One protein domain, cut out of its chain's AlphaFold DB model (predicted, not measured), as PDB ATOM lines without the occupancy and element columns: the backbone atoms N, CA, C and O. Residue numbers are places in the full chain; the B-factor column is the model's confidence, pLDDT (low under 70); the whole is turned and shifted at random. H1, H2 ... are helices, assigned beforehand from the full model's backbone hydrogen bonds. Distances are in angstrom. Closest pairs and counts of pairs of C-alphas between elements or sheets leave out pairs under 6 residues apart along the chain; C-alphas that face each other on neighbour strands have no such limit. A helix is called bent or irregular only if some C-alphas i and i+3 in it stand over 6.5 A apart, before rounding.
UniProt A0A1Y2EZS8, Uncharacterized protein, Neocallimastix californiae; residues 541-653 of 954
ATOM      1  N   ILE A 541      43.100 -20.823  15.453       96.56
ATOM      2  CA  ILE A 541      44.510 -21.115  15.157       96.56
ATOM      3  C   ILE A 541      44.667 -21.970  13.887       96.56
ATOM      4  O   ILE A 541      45.513 -21.661  13.048       96.56
ATOM      5  N   LEU A 542      43.857 -23.021  13.705       98.25
ATOM      6  CA  LEU A 542      44.039 -23.965  12.595       98.25
ATOM      7  C   LEU A 542      43.534 -23.453  11.245       98.25
ATOM      8  O   LEU A 542      44.173 -23.739  10.237       98.25
ATOM      9  N   PHE A 543      42.428 -22.701  11.175       98.25
ATOM     10  CA  PHE A 543      41.890 -22.281   9.872       98.25
ATOM     11  C   PHE A 543      42.843 -21.327   9.127       98.25
ATOM     12  O   PHE A 543      43.126 -21.616   7.966       98.25
ATOM     13  N   PRO A 544      43.435 -20.287   9.759       97.44
ATOM     14  CA  PRO A 544      44.433 -19.444   9.096       97.44
ATOM     15  C   PRO A 544      45.677 -20.214   8.628       97.44
ATOM     16  O   PRO A 544      46.232 -19.894   7.581       97.44
ATOM     17  N   HIS A 545      46.095 -21.244   9.374       97.75
ATOM     18  CA  HIS A 545      47.238 -22.094   9.018       97.75
ATOM     19  C   HIS A 545      46.929 -23.014   7.828       97.75
ATOM     20  O   HIS A 545      47.731 -23.135   6.901       97.75
ATOM     21  N   ILE A 546      45.728 -23.601   7.802       98.38
ATOM     22  CA  ILE A 546      45.204 -24.343   6.647       98.38
ATOM     23  C   ILE A 546      45.141 -23.428   5.417       98.38
ATOM     24  O   ILE A 546      45.608 -23.823   4.352       98.38
ATOM     25  N   ASP A 547      44.641 -22.197   5.563       97.94
ATOM     26  CA  ASP A 547      44.578 -21.210   4.479       97.94
ATOM     27  C   ASP A 547      45.970 -20.809   3.963       97.94
ATOM     28  O   ASP A 547      46.162 -20.671   2.751       97.94
ATOM     29  N   GLU A 548      46.959 -20.661   4.850       97.12
ATOM     30  CA  GLU A 548      48.352 -20.377   4.487       97.12
ATOM     31  C   GLU A 548      48.970 -21.527   3.676       97.12
ATOM     32  O   GLU A 548      49.466 -21.290   2.566       97.12
ATOM     33  N   ILE A 549      48.873 -22.774   4.159       97.56
ATOM     34  CA  ILE A 549      49.407 -23.946   3.444       97.56
ATOM     35  C   ILE A 549      48.664 -24.158   2.122       97.56
ATOM     36  O   ILE A 549      49.312 -24.293   1.083       97.56
ATOM     37  N   LYS A 550      47.322 -24.150   2.128       97.31
ATOM     38  CA  LYS A 550      46.485 -24.347   0.933       97.31
ATOM     39  C   LYS A 550      46.893 -23.357  -0.156       97.31
ATOM     40  O   LYS A 550      47.253 -23.763  -1.260       97.31
ATOM     41  N   LYS A 551      46.961 -22.064   0.180       97.06
ATOM     42  CA  LYS A 551      47.406 -20.985  -0.717       97.06
ATOM     43  C   LYS A 551      48.831 -21.186  -1.246       97.06
ATOM     44  O   LYS A 551      49.063 -20.924  -2.427       97.06
ATOM     45  N   PHE A 552      49.761 -21.635  -0.403       97.12
ATOM     46  CA  PHE A 552      51.150 -21.915  -0.778       97.12
ATOM     47  C   PHE A 552      51.262 -23.077  -1.780       97.12
ATOM     48  O   PHE A 552      51.970 -22.950  -2.782       97.12
ATOM     49  N   ILE A 553      50.522 -24.173  -1.574       97.50
ATOM     50  CA  ILE A 553      50.590 -25.356  -2.447       97.50
ATOM     51  C   ILE A 553      49.705 -25.268  -3.702       97.50
ATOM     52  O   ILE A 553      49.996 -25.969  -4.672       97.50
ATOM     53  N   THR A 554      48.689 -24.391  -3.746       97.00
ATOM     54  CA  THR A 554      47.752 -24.227  -4.886       97.00
ATOM     55  C   THR A 554      48.411 -24.289  -6.278       97.00
ATOM     56  O   THR A 554      47.893 -25.008  -7.135       97.00
ATOM     57  N   PRO A 555      49.530 -23.586  -6.574       95.50
ATOM     58  CA  PRO A 555      50.134 -23.619  -7.913       95.50
ATOM     59  C   PRO A 555      50.686 -24.999  -8.295       95.50
ATOM     60  O   PRO A 555      50.676 -25.375  -9.467       95.50
ATOM     61  N   TYR A 556      51.154 -25.756  -7.303       95.69
ATOM     62  CA  TYR A 556      51.752 -27.076  -7.468       95.69
ATOM     63  C   TYR A 556      50.677 -28.156  -7.553       95.69
ATOM     64  O   TYR A 556      50.745 -28.994  -8.449       95.69
ATOM     65  N   VAL A 557      49.636 -28.073  -6.717       95.19
ATOM     66  CA  VAL A 557      48.467 -28.962  -6.810       95.19
ATOM     67  C   VAL A 557      47.759 -28.784  -8.152       95.19
ATOM     68  O   VAL A 557      47.447 -29.777  -8.798       95.19
ATOM     69  N   LYS A 558      47.600 -27.555  -8.665       93.62
ATOM     70  CA  LYS A 558      47.075 -27.348 -10.029       93.62
ATOM     71  C   LYS A 558      47.924 -28.055 -11.090       93.62
ATOM     72  O   LYS A 558      47.372 -28.710 -11.963       93.62
ATOM     73  N   LYS A 559      49.256 -27.992 -11.000       91.75
ATOM     74  CA  LYS A 559      50.152 -28.712 -11.925       91.75
ATOM     75  C   LYS A 559      50.124 -30.240 -11.738       91.75
ATOM     76  O   LYS A 559      50.482 -30.962 -12.659       91.75
ATOM     77  N   GLU A 560      49.731 -30.727 -10.565       91.50
ATOM     78  CA  GLU A 560      49.570 -32.151 -10.252       91.50
ATOM     79  C   GLU A 560      48.216 -32.708 -10.729       91.50
ATOM     80  O   GLU A 560      48.142 -33.848 -11.177       91.50
ATOM     81  N   LYS A 561      47.154 -31.895 -10.659       89.62
ATOM     82  CA  LYS A 561      45.765 -32.249 -10.998       89.62
ATOM     83  C   LYS A 561      45.373 -31.961 -12.455       89.62
ATOM     84  O   LYS A 561      44.212 -32.146 -12.804       89.62
ATOM     85  N   TYR A 562      46.314 -31.544 -13.303       88.12
ATOM     86  CA  TYR A 562      46.120 -31.475 -14.752       88.12
ATOM     87  C   TYR A 562      47.101 -32.411 -15.474       88.12
ATOM     88  O   TYR A 562      48.285 -32.432 -15.119       88.12
ATOM     89  N   PRO A 563      46.643 -33.168 -16.487       88.06
ATOM     90  CA  PRO A 563      47.522 -33.982 -17.314       88.06
ATOM     91  C   PRO A 563      48.394 -33.129 -18.248       88.06
ATOM     92  O   PRO A 563      48.125 -31.951 -18.490       88.06
ATOM     93  N   ASP A 564      49.437 -33.748 -18.800       84.12
ATOM     94  CA  ASP A 564      50.231 -33.187 -19.893       84.12
ATOM     95  C   ASP A 564      49.504 -33.244 -21.255       84.12
ATOM     96  O   ASP A 564      48.369 -33.707 -21.377       84.12
ATOM     97  N   GLU A 565      50.179 -32.781 -22.312       87.69
ATOM     98  CA  GLU A 565      49.669 -32.774 -23.695       87.69
ATOM     99  C   GLU A 565      49.346 -34.169 -24.272       87.69
ATOM    100  O   GLU A 565      48.704 -34.263 -25.316       87.69
ATOM    101  N   ASN A 566      49.755 -35.246 -23.592       83.00
ATOM    102  CA  ASN A 566      49.491 -36.639 -23.951       83.00
ATOM    103  C   ASN A 566      48.418 -37.281 -23.047       83.00
ATOM    104  O   ASN A 566      48.205 -38.490 -23.119       83.00
ATOM    105  N   GLY A 567      47.762 -36.500 -22.179       84.31
ATOM    106  CA  GLY A 567      46.764 -36.989 -21.226       84.31
ATOM    107  C   GLY A 567      47.351 -37.594 -19.944       84.31
ATOM    108  O   GLY A 567      46.605 -38.175 -19.158       84.31
ATOM    109  N   LYS A 568      48.663 -37.466 -19.692       84.19
ATOM    110  CA  LYS A 568      49.331 -38.152 -18.579       84.19
ATOM    111  C   LYS A 568      49.533 -37.260 -17.350       84.19
ATOM    112  O   LYS A 568      50.099 -36.173 -17.440       84.19
ATOM    113  N   TYR A 569      49.163 -37.763 -16.172       90.62
ATOM    114  CA  TYR A 569      49.388 -37.084 -14.889       90.62
ATOM    115  C   TYR A 569      50.839 -37.235 -14.365       90.62
ATOM    116  O   TYR A 569      51.461 -38.289 -14.559       90.62
ATOM    117  N   PRO A 570      51.402 -36.225 -13.669       91.19
ATOM    118  CA  PRO A 570      52.791 -36.232 -13.202       91.19
ATOM    119  C   PRO A 570      53.175 -37.408 -12.296       91.19
ATOM    120  O   PRO A 570      52.571 -37.655 -11.257       91.19
ATOM    121  N   GLY A 571      54.229 -38.136 -12.679       88.44
ATOM    122  CA  GLY A 571      54.714 -39.309 -11.938       88.44
ATOM    123  C   GLY A 571      53.735 -40.475 -11.828       88.44
ATOM    124  O   GLY A 571      54.065 -41.463 -11.172       88.44
ATOM    125  N   ASN A 572      52.571 -40.372 -12.465       87.19
ATOM    126  CA  ASN A 572      51.560 -41.405 -12.470       87.19
ATOM    127  C   ASN A 572      51.899 -42.472 -13.527       87.19
ATOM    128  O   ASN A 572      52.536 -42.198 -14.554       87.19
ATOM    129  N   LEU A 573      51.535 -43.710 -13.222       76.19
ATOM    130  CA  LEU A 573      51.921 -44.930 -13.932       76.19
ATOM    131  C   LEU A 573      50.737 -45.583 -14.652       76.19
ATOM    132  O   LEU A 573      50.956 -46.403 -15.534       76.19
ATOM    133  N   ASP A 574      49.532 -45.168 -14.262       68.94
ATOM    134  CA  ASP A 574      48.221 -45.721 -14.582       68.94
ATOM    135  C   ASP A 574      47.982 -47.188 -14.185       68.94
ATOM    136  O   ASP A 574      48.508 -48.137 -14.764       68.94
ATOM    137  N   LYS A 575      47.132 -47.342 -13.166       74.06
ATOM    138  CA  LYS A 575      46.560 -48.598 -12.672       74.06
ATOM    139  C   LYS A 575      45.031 -48.413 -12.559       74.06
ATOM    140  O   LYS A 575      44.489 -48.506 -11.468       74.06
ATOM    141  N   SER A 576      44.411 -48.025 -13.684       60.44
ATOM    142  CA  SER A 576      43.006 -47.577 -13.866       60.44
ATOM    143  C   SER A 576      42.594 -46.318 -13.081       60.44
ATOM    144  O   SER A 576      41.507 -46.218 -12.531       60.44
ATOM    145  N   LEU A 577      43.502 -45.344 -13.083       66.38
ATOM    146  CA  LEU A 577      43.437 -43.947 -12.621       66.38
ATOM    147  C   LEU A 577      42.246 -43.366 -11.818       66.38
ATOM    148  O   LEU A 577      41.606 -42.396 -12.227       66.38
ATOM    149  N   GLU A 578      42.127 -43.777 -10.560       73.62
ATOM    150  CA  GLU A 578      41.479 -42.992  -9.497       73.62
ATOM    151  C   GLU A 578      42.320 -41.760  -9.085       73.62
ATOM    152  O   GLU A 578      43.450 -41.891  -8.602       73.62
ATOM    153  N   ILE A 579      41.785 -40.538  -9.253       86.38
ATOM    154  CA  ILE A 579      42.399 -39.281  -8.773       86.38
ATOM    155  C   ILE A 579      41.311 -38.288  -8.337       86.38
ATOM    156  O   ILE A 579      40.491 -37.880  -9.153       86.38
ATOM    157  N   TYR A 580      41.379 -37.792  -7.094       91.44
ATOM    158  CA  TYR A 580      40.548 -36.665  -6.639       91.44
ATOM    159  C   TYR A 580      40.700 -35.434  -7.544       91.44
ATOM    160  O   TYR A 580      41.829 -34.994  -7.784       91.44
ATOM    161  N   SER A 581      39.599 -34.830  -7.980       92.00
ATOM    162  CA  SER A 581      39.602 -33.625  -8.814       92.00
ATOM    163  C   SER A 581      40.195 -32.403  -8.091       92.00
ATOM    164  O   SER A 581      40.399 -32.392  -6.874       92.00
ATOM    165  N   LEU A 582      40.473 -31.330  -8.840       93.62
ATOM    166  CA  LEU A 582      40.884 -30.051  -8.246       93.62
ATOM    167  C   LEU A 582      39.761 -29.417  -7.398       93.62
ATOM    168  O   LEU A 582      40.048 -28.703  -6.443       93.62
ATOM    169  N   GLU A 583      38.501 -29.694  -7.734       93.94
ATOM    170  CA  GLU A 583      37.323 -29.211  -7.009       93.94
ATOM    171  C   GLU A 583      37.122 -29.978  -5.693       93.94
ATOM    172  O   GLU A 583      36.933 -29.360  -4.649       93.94
ATOM    173  N   GLN A 584      37.293 -31.306  -5.715       95.00
ATOM    174  CA  GLN A 584      37.360 -32.144  -4.513       95.00
ATOM    175  C   GLN A 584      38.510 -31.719  -3.587       95.00
ATOM    176  O   GLN A 584      38.305 -31.581  -2.383       95.00
ATOM    177  N   TRP A 585      39.705 -31.453  -4.136       96.31
ATOM    178  CA  TRP A 585      40.844 -30.929  -3.369       96.31
ATOM    179  C   TRP A 585      40.511 -29.601  -2.673       96.31
ATOM    180  O   TRP A 585      40.802 -29.430  -1.484       96.31
ATOM    181  N   ASP A 586      39.900 -28.659  -3.398       96.69
ATOM    182  CA  ASP A 586      39.582 -27.338  -2.859       96.69
ATOM    183  C   ASP A 586      38.513 -27.438  -1.763       96.69
ATOM    184  O   ASP A 586      38.728 -26.934  -0.659       96.69
ATOM    185  N   ALA A 587      37.422 -28.161  -2.031       96.75
ATOM    186  CA  ALA A 587      36.270 -28.298  -1.143       96.75
ATOM    187  C   ALA A 587      36.565 -29.131   0.122       96.75
ATOM    188  O   ALA A 587      36.119 -28.769   1.214       96.75
ATOM    189  N   ASN A 588      37.372 -30.196   0.014       97.19
ATOM    190  CA  ASN A 588      37.757 -31.032   1.159       97.19
ATOM    191  C   ASN A 588      38.840 -30.394   2.047       97.19
ATOM    192  O   ASN A 588      38.948 -30.712   3.231       97.19
ATOM    193  N   SER A 589      39.600 -29.433   1.513       97.50
ATOM    194  CA  SER A 589      40.445 -28.553   2.335       97.50
ATOM    195  C   SER A 589      39.617 -27.551   3.164       97.50
ATOM    196  O   SER A 589      40.134 -26.968   4.115       97.50
ATOM    197  N   GLU A 590      38.345 -27.347   2.802       97.69
ATOM    198  CA  GLU A 590      37.364 -26.537   3.528       97.69
ATOM    199  C   GLU A 590      36.443 -27.437   4.379       97.69
ATOM    200  O   GLU A 590      36.919 -28.194   5.229       97.69
ATOM    201  N   PHE A 591      35.123 -27.338   4.188       96.44
ATOM    202  CA  PHE A 591      34.102 -27.977   5.022       96.44
ATOM    203  C   PHE A 591      33.341 -29.107   4.314       96.44
ATOM    204  O   PHE A 591      32.545 -29.785   4.952       96.44
ATOM    205  N   THR A 592      33.560 -29.319   3.014       95.38
ATOM    206  CA  THR A 592      32.782 -30.292   2.229       95.38
ATOM    207  C   THR A 592      33.313 -31.706   2.447       95.38
ATOM    208  O   THR A 592      34.502 -31.970   2.236       95.38
ATOM    209  N   ALA A 593      32.436 -32.619   2.864       93.31
ATOM    210  CA  ALA A 593      32.735 -34.044   2.838       93.31
ATOM    211  C   ALA A 593      32.631 -34.541   1.391       93.31
ATOM    212  O   ALA A 593      31.690 -34.187   0.693       93.31
ATOM    213  N   ILE A 594      33.589 -35.338   0.930       93.31
ATOM    214  CA  ILE A 594      33.644 -35.835  -0.454       93.31
ATOM    215  C   ILE A 594      33.727 -37.362  -0.470       93.31
ATOM    216  O   ILE A 594      34.131 -37.968   0.523       93.31
ATOM    217  N   ALA A 595      33.419 -37.983  -1.605       88.50
ATOM    218  CA  ALA A 595      33.754 -39.387  -1.838       88.50
ATOM    219  C   ALA A 595      35.234 -39.584  -2.221       88.50
ATOM    220  O   ALA A 595      35.850 -38.677  -2.795       88.50
ATOM    221  N   ASP A 596      35.786 -40.778  -1.962       85.50
ATOM    222  CA  ASP A 596      36.965 -41.288  -2.674       85.50
ATOM    223  C   ASP A 596      36.678 -41.397  -4.192       85.50
ATOM    224  O   ASP A 596      35.517 -41.339  -4.608       85.50
ATOM    225  N   PRO A 597      37.694 -41.493  -5.072       79.94
ATOM    226  CA  PRO A 597      37.480 -41.308  -6.513       79.94
ATOM    227  C   PRO A 597      36.659 -42.407  -7.217       79.94
ATOM    228  O   PRO A 597      36.411 -42.276  -8.413       79.94
ATOM    229  N   ILE A 598      36.231 -43.450  -6.493       72.25
ATOM    230  CA  ILE A 598      35.284 -44.495  -6.931       72.25
ATOM    231  C   ILE A 598      33.994 -44.552  -6.090       72.25
ATOM    232  O   ILE A 598      33.230 -45.503  -6.207       72.25
ATOM    233  N   GLY A 599      33.697 -43.527  -5.284       72.56
ATOM    234  CA  GLY A 599      32.359 -43.351  -4.703       72.56
ATOM    235  C   GLY A 599      32.035 -44.193  -3.463       72.56
ATOM    236  O   GLY A 599      30.875 -44.266  -3.085       72.56
ATOM    237  N   ARG A 600      33.015 -44.831  -2.816       68.88
ATOM    238  CA  ARG A 600      32.787 -45.772  -1.704       68.88
ATOM    239  C   ARG A 600      32.878 -45.121  -0.328       68.88
ATOM    240  O   ARG A 600      32.140 -45.483   0.584       68.88
ATOM    241  N   TYR A 601      33.844 -44.220  -0.136       81.56
ATOM    242  CA  TYR A 601      34.267 -43.795   1.205       81.56
ATOM    243  C   TYR A 601      34.144 -42.286   1.417       81.56
ATOM    244  O   TYR A 601      34.609 -41.484   0.606       81.56
ATOM    245  N   LYS A 602      33.546 -41.894   2.547       86.25
ATOM    246  CA  LYS A 602      33.307 -40.503   2.932       86.25
ATOM    247  C   LYS A 602      34.548 -39.927   3.607       86.25
ATOM    248  O   LYS A 602      34.926 -40.329   4.706       86.25
ATOM    249  N   SER A 603      35.152 -38.943   2.953       91.75
ATOM    250  CA  SER A 603      36.279 -38.165   3.464       91.75
ATOM    251  C   SER A 603      35.790 -36.797   3.930       91.75
ATOM    252  O   SER A 603      35.370 -35.978   3.114       91.75
ATOM    253  N   TYR A 604      35.836 -36.524   5.232       94.00
ATOM    254  CA  TYR A 604      35.340 -35.269   5.809       94.00
ATOM    255  C   TYR A 604      36.186 -34.062   5.387       94.00
ATOM    256  O   TYR A 604      37.393 -34.182   5.163       94.00
ATOM    257  N   GLY A 605      35.561 -32.884   5.282       96.69
ATOM    258  CA  GLY A 605      36.284 -31.629   5.067       96.69
ATOM    259  C   GLY A 605      37.124 -31.275   6.296       96.69
ATOM    260  O   GLY A 605      36.614 -31.308   7.416       96.69
ATOM    261  N   ILE A 606      38.401 -30.928   6.122       98.25
ATOM    262  CA  ILE A 606      39.337 -30.759   7.250       98.25
ATOM    263  C   ILE A 606      38.862 -29.668   8.226       98.25
ATOM    264  O   ILE A 606      38.919 -29.859   9.443       98.25
ATOM    265  N   LYS A 607      38.330 -28.544   7.724       98.56
ATOM    266  CA  LYS A 607      37.785 -27.478   8.582       98.56
ATOM    267  C   LYS A 607      36.466 -27.884   9.247       98.56
ATOM    268  O   LYS A 607      36.222 -27.457  10.373       98.56
ATOM    269  N   TYR A 608      35.659 -28.741   8.615       97.31
ATOM    270  CA  TYR A 608      34.451 -29.312   9.228       97.31
ATOM    271  C   TYR A 608      34.803 -30.242  10.391       97.31
ATOM    272  O   TYR A 608      34.300 -30.043  11.494       97.31
ATOM    273  N   TRP A 609      35.727 -31.189  10.180       97.56
ATOM    274  CA  TRP A 609      36.193 -32.110  11.222       97.56
ATOM    275  C   TRP A 609      36.673 -31.349  12.464       97.56
ATOM    276  O   TRP A 609      36.215 -31.593  13.580       97.56
ATOM    277  N   ILE A 610      37.549 -30.359  12.256       98.62
ATOM    278  CA  ILE A 610      38.063 -29.497  13.327       98.62
ATOM    279  C   ILE A 610      36.925 -28.725  14.007       98.62
ATOM    280  O   ILE A 610      36.911 -28.650  15.232       98.62
ATOM    281  N   LEU A 611      35.969 -28.167  13.255       97.88
ATOM    282  CA  LEU A 611      34.848 -27.405  13.815       97.88
ATOM    283  C   LEU A 611      33.946 -28.266  14.708       97.88
ATOM    284  O   LEU A 611      33.633 -27.852  15.825       97.88
ATOM    285  N   VAL A 612      33.530 -29.445  14.240       95.94
ATOM    286  CA  VAL A 612      32.614 -30.326  14.979       95.94
ATOM    287  C   VAL A 612      33.305 -30.929  16.201       95.94
ATOM    288  O   VAL A 612      32.769 -30.824  17.309       95.94
ATOM    289  N   LYS A 613      34.536 -31.443  16.052       96.88
ATOM    290  CA  LYS A 613      35.312 -31.985  17.180       96.88
ATOM    291  C   LYS A 613      35.622 -30.905  18.222       96.88
ATOM    292  O   LYS A 613      35.518 -31.165  19.419       96.88
ATOM    293  N   TYR A 614      35.920 -29.673  17.790       97.69
ATOM    294  CA  TYR A 614      36.066 -28.518  18.684       97.69
ATOM    295  C   TYR A 614      34.766 -28.223  19.441       97.69
ATOM    296  O   TYR A 614      34.788 -28.190  20.667       97.69
ATOM    297  N   ARG A 615      33.626 -28.080  18.748       95.38
ATOM    298  CA  ARG A 615      32.313 -27.800  19.366       95.38
ATOM    299  C   ARG A 615      31.938 -28.818  20.437       95.38
ATOM    300  O   ARG A 615      31.660 -28.425  21.571       95.38
ATOM    301  N   TYR A 616      31.969 -30.102  20.086       94.06
ATOM    302  CA  TYR A 616      31.615 -31.197  20.987       94.06
ATOM    303  C   TYR A 616      32.499 -31.195  22.243       94.06
ATOM    304  O   TYR A 616      31.991 -31.195  23.367       94.06
ATOM    305  N   LEU A 617      33.823 -31.090  22.076       95.19
ATOM    306  CA  LEU A 617      34.748 -31.085  23.210       95.19
ATOM    307  C   LEU A 617      34.661 -29.798  24.041       95.19
ATOM    308  O   LEU A 617      34.734 -29.868  25.265       95.19
ATOM    309  N   CYS A 618      34.428 -28.636  23.427       95.00
ATOM    310  CA  CYS A 618      34.180 -27.384  24.146       95.00
ATOM    311  C   CYS A 618      32.956 -27.471  25.068       95.00
ATOM    312  O   CYS A 618      33.017 -26.986  26.199       95.00
ATOM    313  N   GLN A 619      31.877 -28.120  24.613       91.38
ATOM    314  CA  GLN A 619      30.666 -28.344  25.403       91.38
ATOM    315  C   GLN A 619      30.937 -29.288  26.590       91.38
ATOM    316  O   GLN A 619      30.837 -28.858  27.744       91.38
ATOM    317  N   ILE A 620      31.340 -30.540  26.337       90.75
ATOM    318  CA  ILE A 620      31.440 -31.563  27.400       90.75
ATOM    319  C   ILE A 620      32.582 -31.300  28.392       90.75
ATOM    320  O   ILE A 620      32.444 -31.552  29.589       90.75
ATOM    321  N   LEU A 621      33.706 -30.743  27.920       91.06
ATOM    322  CA  LEU A 621      34.847 -30.389  28.771       91.06
ATOM    323  C   LEU A 621      34.667 -29.025  29.455       91.06
ATOM    324  O   LEU A 621      35.460 -28.692  30.347       91.06
ATOM    325  N   SER A 622      33.639 -28.274  29.040       88.00
ATOM    326  CA  SER A 622      33.257 -26.939  29.509       88.00
ATOM    327  C   SER A 622      34.419 -25.948  29.447       88.00
ATOM    328  O   SER A 622      34.884 -25.420  30.458       88.00
ATOM    329  N   LEU A 623      34.923 -25.755  28.227       92.12
ATOM    330  CA  LEU A 623      36.008 -24.833  27.904       92.12
ATOM    331  C   LEU A 623      35.466 -23.458  27.488       92.12
ATOM    332  O   LEU A 623      34.456 -23.358  26.792       92.12
ATOM    333  N   GLU A 624      36.189 -22.395  27.848       92.88
ATOM    334  CA  GLU A 624      35.977 -21.065  27.270       92.88
ATOM    335  C   GLU A 624      36.482 -21.068  25.816       92.88
ATOM    336  O   GLU A 624      37.676 -20.924  25.549       92.88
ATOM    337  N   CYS A 625      35.561 -21.302  24.883       95.12
ATOM    338  CA  CYS A 625      35.830 -21.434  23.453       95.12
ATOM    339  C   CYS A 625      35.340 -20.223  22.643       95.12
ATOM    340  O   CYS A 625      34.479 -19.463  23.089       95.12
ATOM    341  N   ASP A 626      35.904 -20.035  21.447       96.94
ATOM    342  CA  ASP A 626      35.634 -18.871  20.596       96.94
ATOM    343  C   ASP A 626      34.165 -18.852  20.140       96.94
ATOM    344  O   ASP A 626      33.708 -19.727  19.396       96.94
ATOM    345  N   SER A 627      33.419 -17.840  20.590       96.25
ATOM    346  CA  SER A 627      31.971 -17.745  20.391       96.25
ATOM    347  C   SER A 627      31.556 -17.681  18.923       96.25
ATOM    348  O   SER A 627      30.463 -18.138  18.602       96.25
ATOM    349  N   LYS A 628      32.428 -17.210  18.017       96.56
ATOM    350  CA  LYS A 628      32.184 -17.245  16.566       96.56
ATOM    351  C   LYS A 628      32.011 -18.681  16.069       96.56
ATOM    352  O   LYS A 628      31.168 -18.945  15.219       96.56
ATOM    353  N   TYR A 629      32.834 -19.600  16.570       96.31
ATOM    354  CA  TYR A 629      32.839 -20.994  16.132       96.31
ATOM    355  C   TYR A 629      31.919 -21.881  16.975       96.31
ATOM    356  O   TYR A 629      31.543 -22.955  16.507       96.31
ATOM    357  N   MET A 630      31.501 -21.422  18.158       95.12
ATOM    358  CA  MET A 630      30.460 -22.069  18.968       95.12
ATOM    359  C   MET A 630      29.023 -21.706  18.546       95.12
ATOM    360  O   MET A 630      28.099 -22.380  18.985       95.12
ATOM    361  N   ASP A 631      28.816 -20.685  17.704       91.38
ATOM    362  CA  ASP A 631      27.485 -20.316  17.198       91.38
ATOM    363  C   ASP A 631      26.911 -21.404  16.274       91.38
ATOM    364  O   ASP A 631      27.491 -21.736  15.236       91.38
ATOM    365  N   GLU A 632      25.747 -21.951  16.620       87.81
ATOM    366  CA  GLU A 632      25.013 -22.924  15.798       87.81
ATOM    367  C   GLU A 632      24.681 -22.368  14.400       87.81
ATOM    368  O   GLU A 632      24.627 -23.129  13.437       87.81
ATOM    369  N   ASN A 633      24.567 -21.040  14.272       89.75
ATOM    370  CA  ASN A 633      24.290 -20.307  13.033       89.75
ATOM    371  C   ASN A 633      25.562 -19.921  12.248       89.75
ATOM    372  O   ASN A 633      25.483 -19.139  11.302       89.75
ATOM    373  N   PHE A 634      26.744 -20.416  12.635       88.25
ATOM    374  CA  PHE A 634      27.991 -20.177  11.900       88.25
ATOM    375  C   PHE A 634      27.909 -20.757  10.479       88.25
ATOM    376  O   PHE A 634      28.003 -21.969  10.285       88.25
ATOM    377  N   GLU A 635      27.756 -19.882   9.485       89.75
ATOM    378  CA  GLU A 635      27.722 -20.247   8.067       89.75
ATOM    379  C   GLU A 635      29.112 -20.674   7.558       89.75
ATOM    380  O   GLU A 635      30.117 -19.992   7.780       89.75
ATOM    381  N   TYR A 636      29.158 -21.782   6.814       90.44
ATOM    382  CA  TYR A 636      30.345 -22.271   6.112       90.44
ATOM    383  C   TYR A 636      29.980 -22.783   4.707       90.44
ATOM    384  O   TYR A 636      28.873 -23.284   4.507       90.44
ATOM    385  N   PRO A 637      30.879 -22.655   3.713       87.62
ATOM    386  CA  PRO A 637      30.600 -23.086   2.349       87.62
ATOM    387  C   PRO A 637      30.665 -24.613   2.212       87.62
ATOM    388  O   PRO A 637      31.668 -25.238   2.563       87.62
ATOM    389  N   ILE A 638      29.619 -25.191   1.621       90.75
ATOM    390  CA  ILE A 638      29.592 -26.564   1.106       90.75
ATOM    391  C   ILE A 638      29.536 -26.494  -0.419       90.75
ATOM    392  O   ILE A 638      28.690 -25.789  -0.972       90.75
ATOM    393  N   ASN A 639      30.435 -27.206  -1.104       89.75
ATOM    394  CA  ASN A 639      30.373 -27.335  -2.553       89.75
ATOM    395  C   ASN A 639      29.513 -28.541  -2.943       89.75
ATOM    396  O   ASN A 639      30.002 -29.662  -3.064       89.75
ATOM    397  N   ILE A 640      28.236 -28.260  -3.185       88.38
ATOM    398  CA  ILE A 640      27.191 -29.228  -3.531       88.38
ATOM    399  C   ILE A 640      27.522 -30.120  -4.747       88.38
ATOM    400  O   ILE A 640      26.990 -31.218  -4.848       88.38
ATOM    401  N   ASN A 641      28.427 -29.693  -5.641       88.75
ATOM    402  CA  ASN A 641      28.846 -30.466  -6.819       88.75
ATOM    403  C   ASN A 641      29.681 -31.714  -6.471       88.75
ATOM    404  O   ASN A 641      29.770 -32.639  -7.274       88.75
ATOM    405  N   VAL A 642      30.366 -31.694  -5.323       90.69
ATOM    406  CA  VAL A 642      31.304 -32.743  -4.873       90.69
ATOM    407  C   VAL A 642      30.987 -33.242  -3.459       90.69
ATOM    408  O   VAL A 642      31.749 -34.030  -2.900       90.69
ATOM    409  N   ASP A 643      29.884 -32.762  -2.884       89.69
ATOM    410  CA  ASP A 643      29.416 -33.095  -1.545       89.69
ATOM    411  C   ASP A 643      28.873 -34.528  -1.494       89.69
ATOM    412  O   ASP A 643      27.935 -34.868  -2.214       89.69
ATOM    413  N   TYR A 644      29.467 -35.361  -0.638       86.62
ATOM    414  CA  TYR A 644      29.124 -36.778  -0.496       86.62
ATOM    415  C   TYR A 644      27.630 -36.964  -0.224       86.62
ATOM    416  O   TYR A 644      26.955 -37.700  -0.939       86.62
ATOM    417  N   ASP A 645      27.113 -36.276   0.795       83.00
ATOM    418  CA  ASP A 645      25.747 -36.490   1.263       83.00
ATOM    419  C   ASP A 645      24.740 -36.070   0.187       83.00
ATOM    420  O   ASP A 645      23.787 -36.796  -0.078       83.00
ATOM    421  N   THR A 646      24.993 -34.968  -0.526       81.88
ATOM    422  CA  THR A 646      24.132 -34.555  -1.639       81.88
ATOM    423  C   THR A 646      24.213 -35.491  -2.848       81.88
ATOM    424  O   THR A 646      23.186 -35.751  -3.470       81.88
ATOM    425  N   ILE A 647      25.396 -36.005  -3.203       79.19
ATOM    426  CA  ILE A 647      25.548 -36.928  -4.340       79.19
ATOM    427  C   ILE A 647      24.751 -38.213  -4.096       79.19
ATOM    428  O   ILE A 647      23.982 -38.616  -4.965       79.19
ATOM    429  N   PHE A 648      24.883 -38.823  -2.917       71.31
ATOM    430  CA  PHE A 648      24.218 -40.096  -2.636       71.31
ATOM    431  C   PHE A 648      22.729 -39.934  -2.301       71.31
ATOM    432  O   PHE A 648      21.925 -40.684  -2.846       71.31
ATOM    433  N   SER A 649      22.318 -38.900  -1.551       63.38
ATOM    434  CA  SER A 649      20.890 -38.661  -1.266       63.38
ATOM    435  C   SER A 649      20.036 -38.323  -2.494       63.38
ATOM    436  O   SER A 649      18.813 -38.366  -2.398       63.38
ATOM    437  N   ASN A 650      20.624 -37.954  -3.638       46.78
ATOM    438  CA  ASN A 650      19.853 -37.764  -4.872       46.78
ATOM    439  C   ASN A 650      19.536 -39.100  -5.563       46.78
ATOM    440  O   ASN A 650      18.424 -39.259  -6.060       46.78
ATOM    441  N   ASN A 651      20.458 -40.069  -5.534       44.03
ATOM    442  CA  ASN A 651      20.259 -41.386  -6.154       44.03
ATOM    443  C   ASN A 651      19.089 -42.157  -5.513       44.03
ATOM    444  O   ASN A 651      18.373 -42.867  -6.211       44.03
ATOM    445  N   ASP A 652      18.842 -41.947  -4.215       42.22
ATOM    446  CA  ASP A 652      17.707 -42.541  -3.492       42.22
ATOM    447  C   ASP A 652      16.326 -42.086  -4.023       42.22
ATOM    448  O   ASP A 652      15.325 -42.738  -3.743       42.22
ATOM    449  N   ASN A 653      16.242 -40.970  -4.768       37.25
ATOM    450  CA  ASN A 653      14.970 -40.384  -5.222       37.25
ATOM    451  C   ASN A 653      14.620 -40.683  -6.693       37.25
ATOM    452  O   ASN A 653      13.454 -40.559  -7.064       37.25
TER     453      ASN A 653
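Overview. This is residues 541 to 653 of the 954 residues of an uncharacterized protein of Neocallimastix californiae (UniProt A0A1Y2EZS8). Two helices, H2 and H3, follow each other end to end in nearly one line, and the longest helix, H1, runs beside H2 and the first part of H3 in the opposite direction, with a kink along its length. The short helix H4 packs on H3, while H5, the last helix, points away from the H2 and H3 row on the side opposite H1, and long loops join most of the parts. The printed part has 113 residues with five named helices, in the order H1, H2, H3, H4, H5, and no named strand; the class is all helix, though under half of the residues, 54 of 113, are in named helices. The whole is loose, with a radius of gyration of the C-alphas of 17.1 A, and its outline is flat, spanning 56 by 41 by 21 A.

Arrangement. The longest helix is H1, residues 541 to 560, which has a kink of 52 degrees near residue 553. It is irregular, with C-alphas 552 and 555 standing 7.4 A apart, and its line is a rough one. H2, residues 582 to 588, is close to H1 but not clearly touching; their closest C-alphas, those of Lys 558 and Leu 582, are 7.0 A apart. The two run opposite ways at a shallow tilt of 16 degrees. H3, residues 606 to 620, is also close to H1 but not clearly touching, with the C-alphas of Phe 543 and Lys 607 the closest at 6.7 A. These two run opposite ways at a shallow tilt of 18 degrees. H2 and H3 run the same way at a shallow tilt of 2 degrees, and they are close but not clearly touching: their closest C-alphas, those of Asn 588 and Ile 606, are 6.3 A apart. Within the link between them, residues 594 to 595 pair antiparallel with residues 602 to 603. H4, residues 627 to 630, only just touches H3, with 3 pairs of C-alphas within 8 A; the closest are those of Arg 615 and Met 630, 6.0 A apart, and H3 touches H4 with residues 611 to 615 alone. H5, residues 644 to 651, touches no helix and is apart from H1, H2, H3 and H4. In H2 and H3 every O i to N i+4 pair is within hydrogen-bond range, against 13 of 16 in H1 and 3 of 4 in H5; H4 is too short for such a pair.

Along the chain. H1 begins at C-alpha 541, (44.510, -21.115, 15.157), and measures 28.2 A from first to last C-alpha. H2, from Leu 582 to Asn 588, measures 10.0 A. H3 begins at C-alpha 606, (39.337, -30.759, 7.250), and measures 21.7 A to Ile 620. H4, from Ser 627 to Met 630, measures 4.8 A. H5 measures 11.5 A and ends at C-alpha 651, (20.259, -41.386, -6.154).

Size, cuts and confidence. The two C-alphas farthest apart are those of Asn 566 and Ser 622, 56.7 A. The printed part has no cut from residue 541 to residue 653, and its first and last C-alphas are 40.7 A apart. The links from H1 to H2, with 21 residues, from H2 to H3, with 17, and from H4 to H5, with 13, are long; the link from H3 to H4, with 6 residues, is short. The mean pLDDT of the printed part is 88.5, and that of H5 is 70. The model's confidence is under 70 at residue 574, residues 576 to 577, residue 600 and residues 649 to 653.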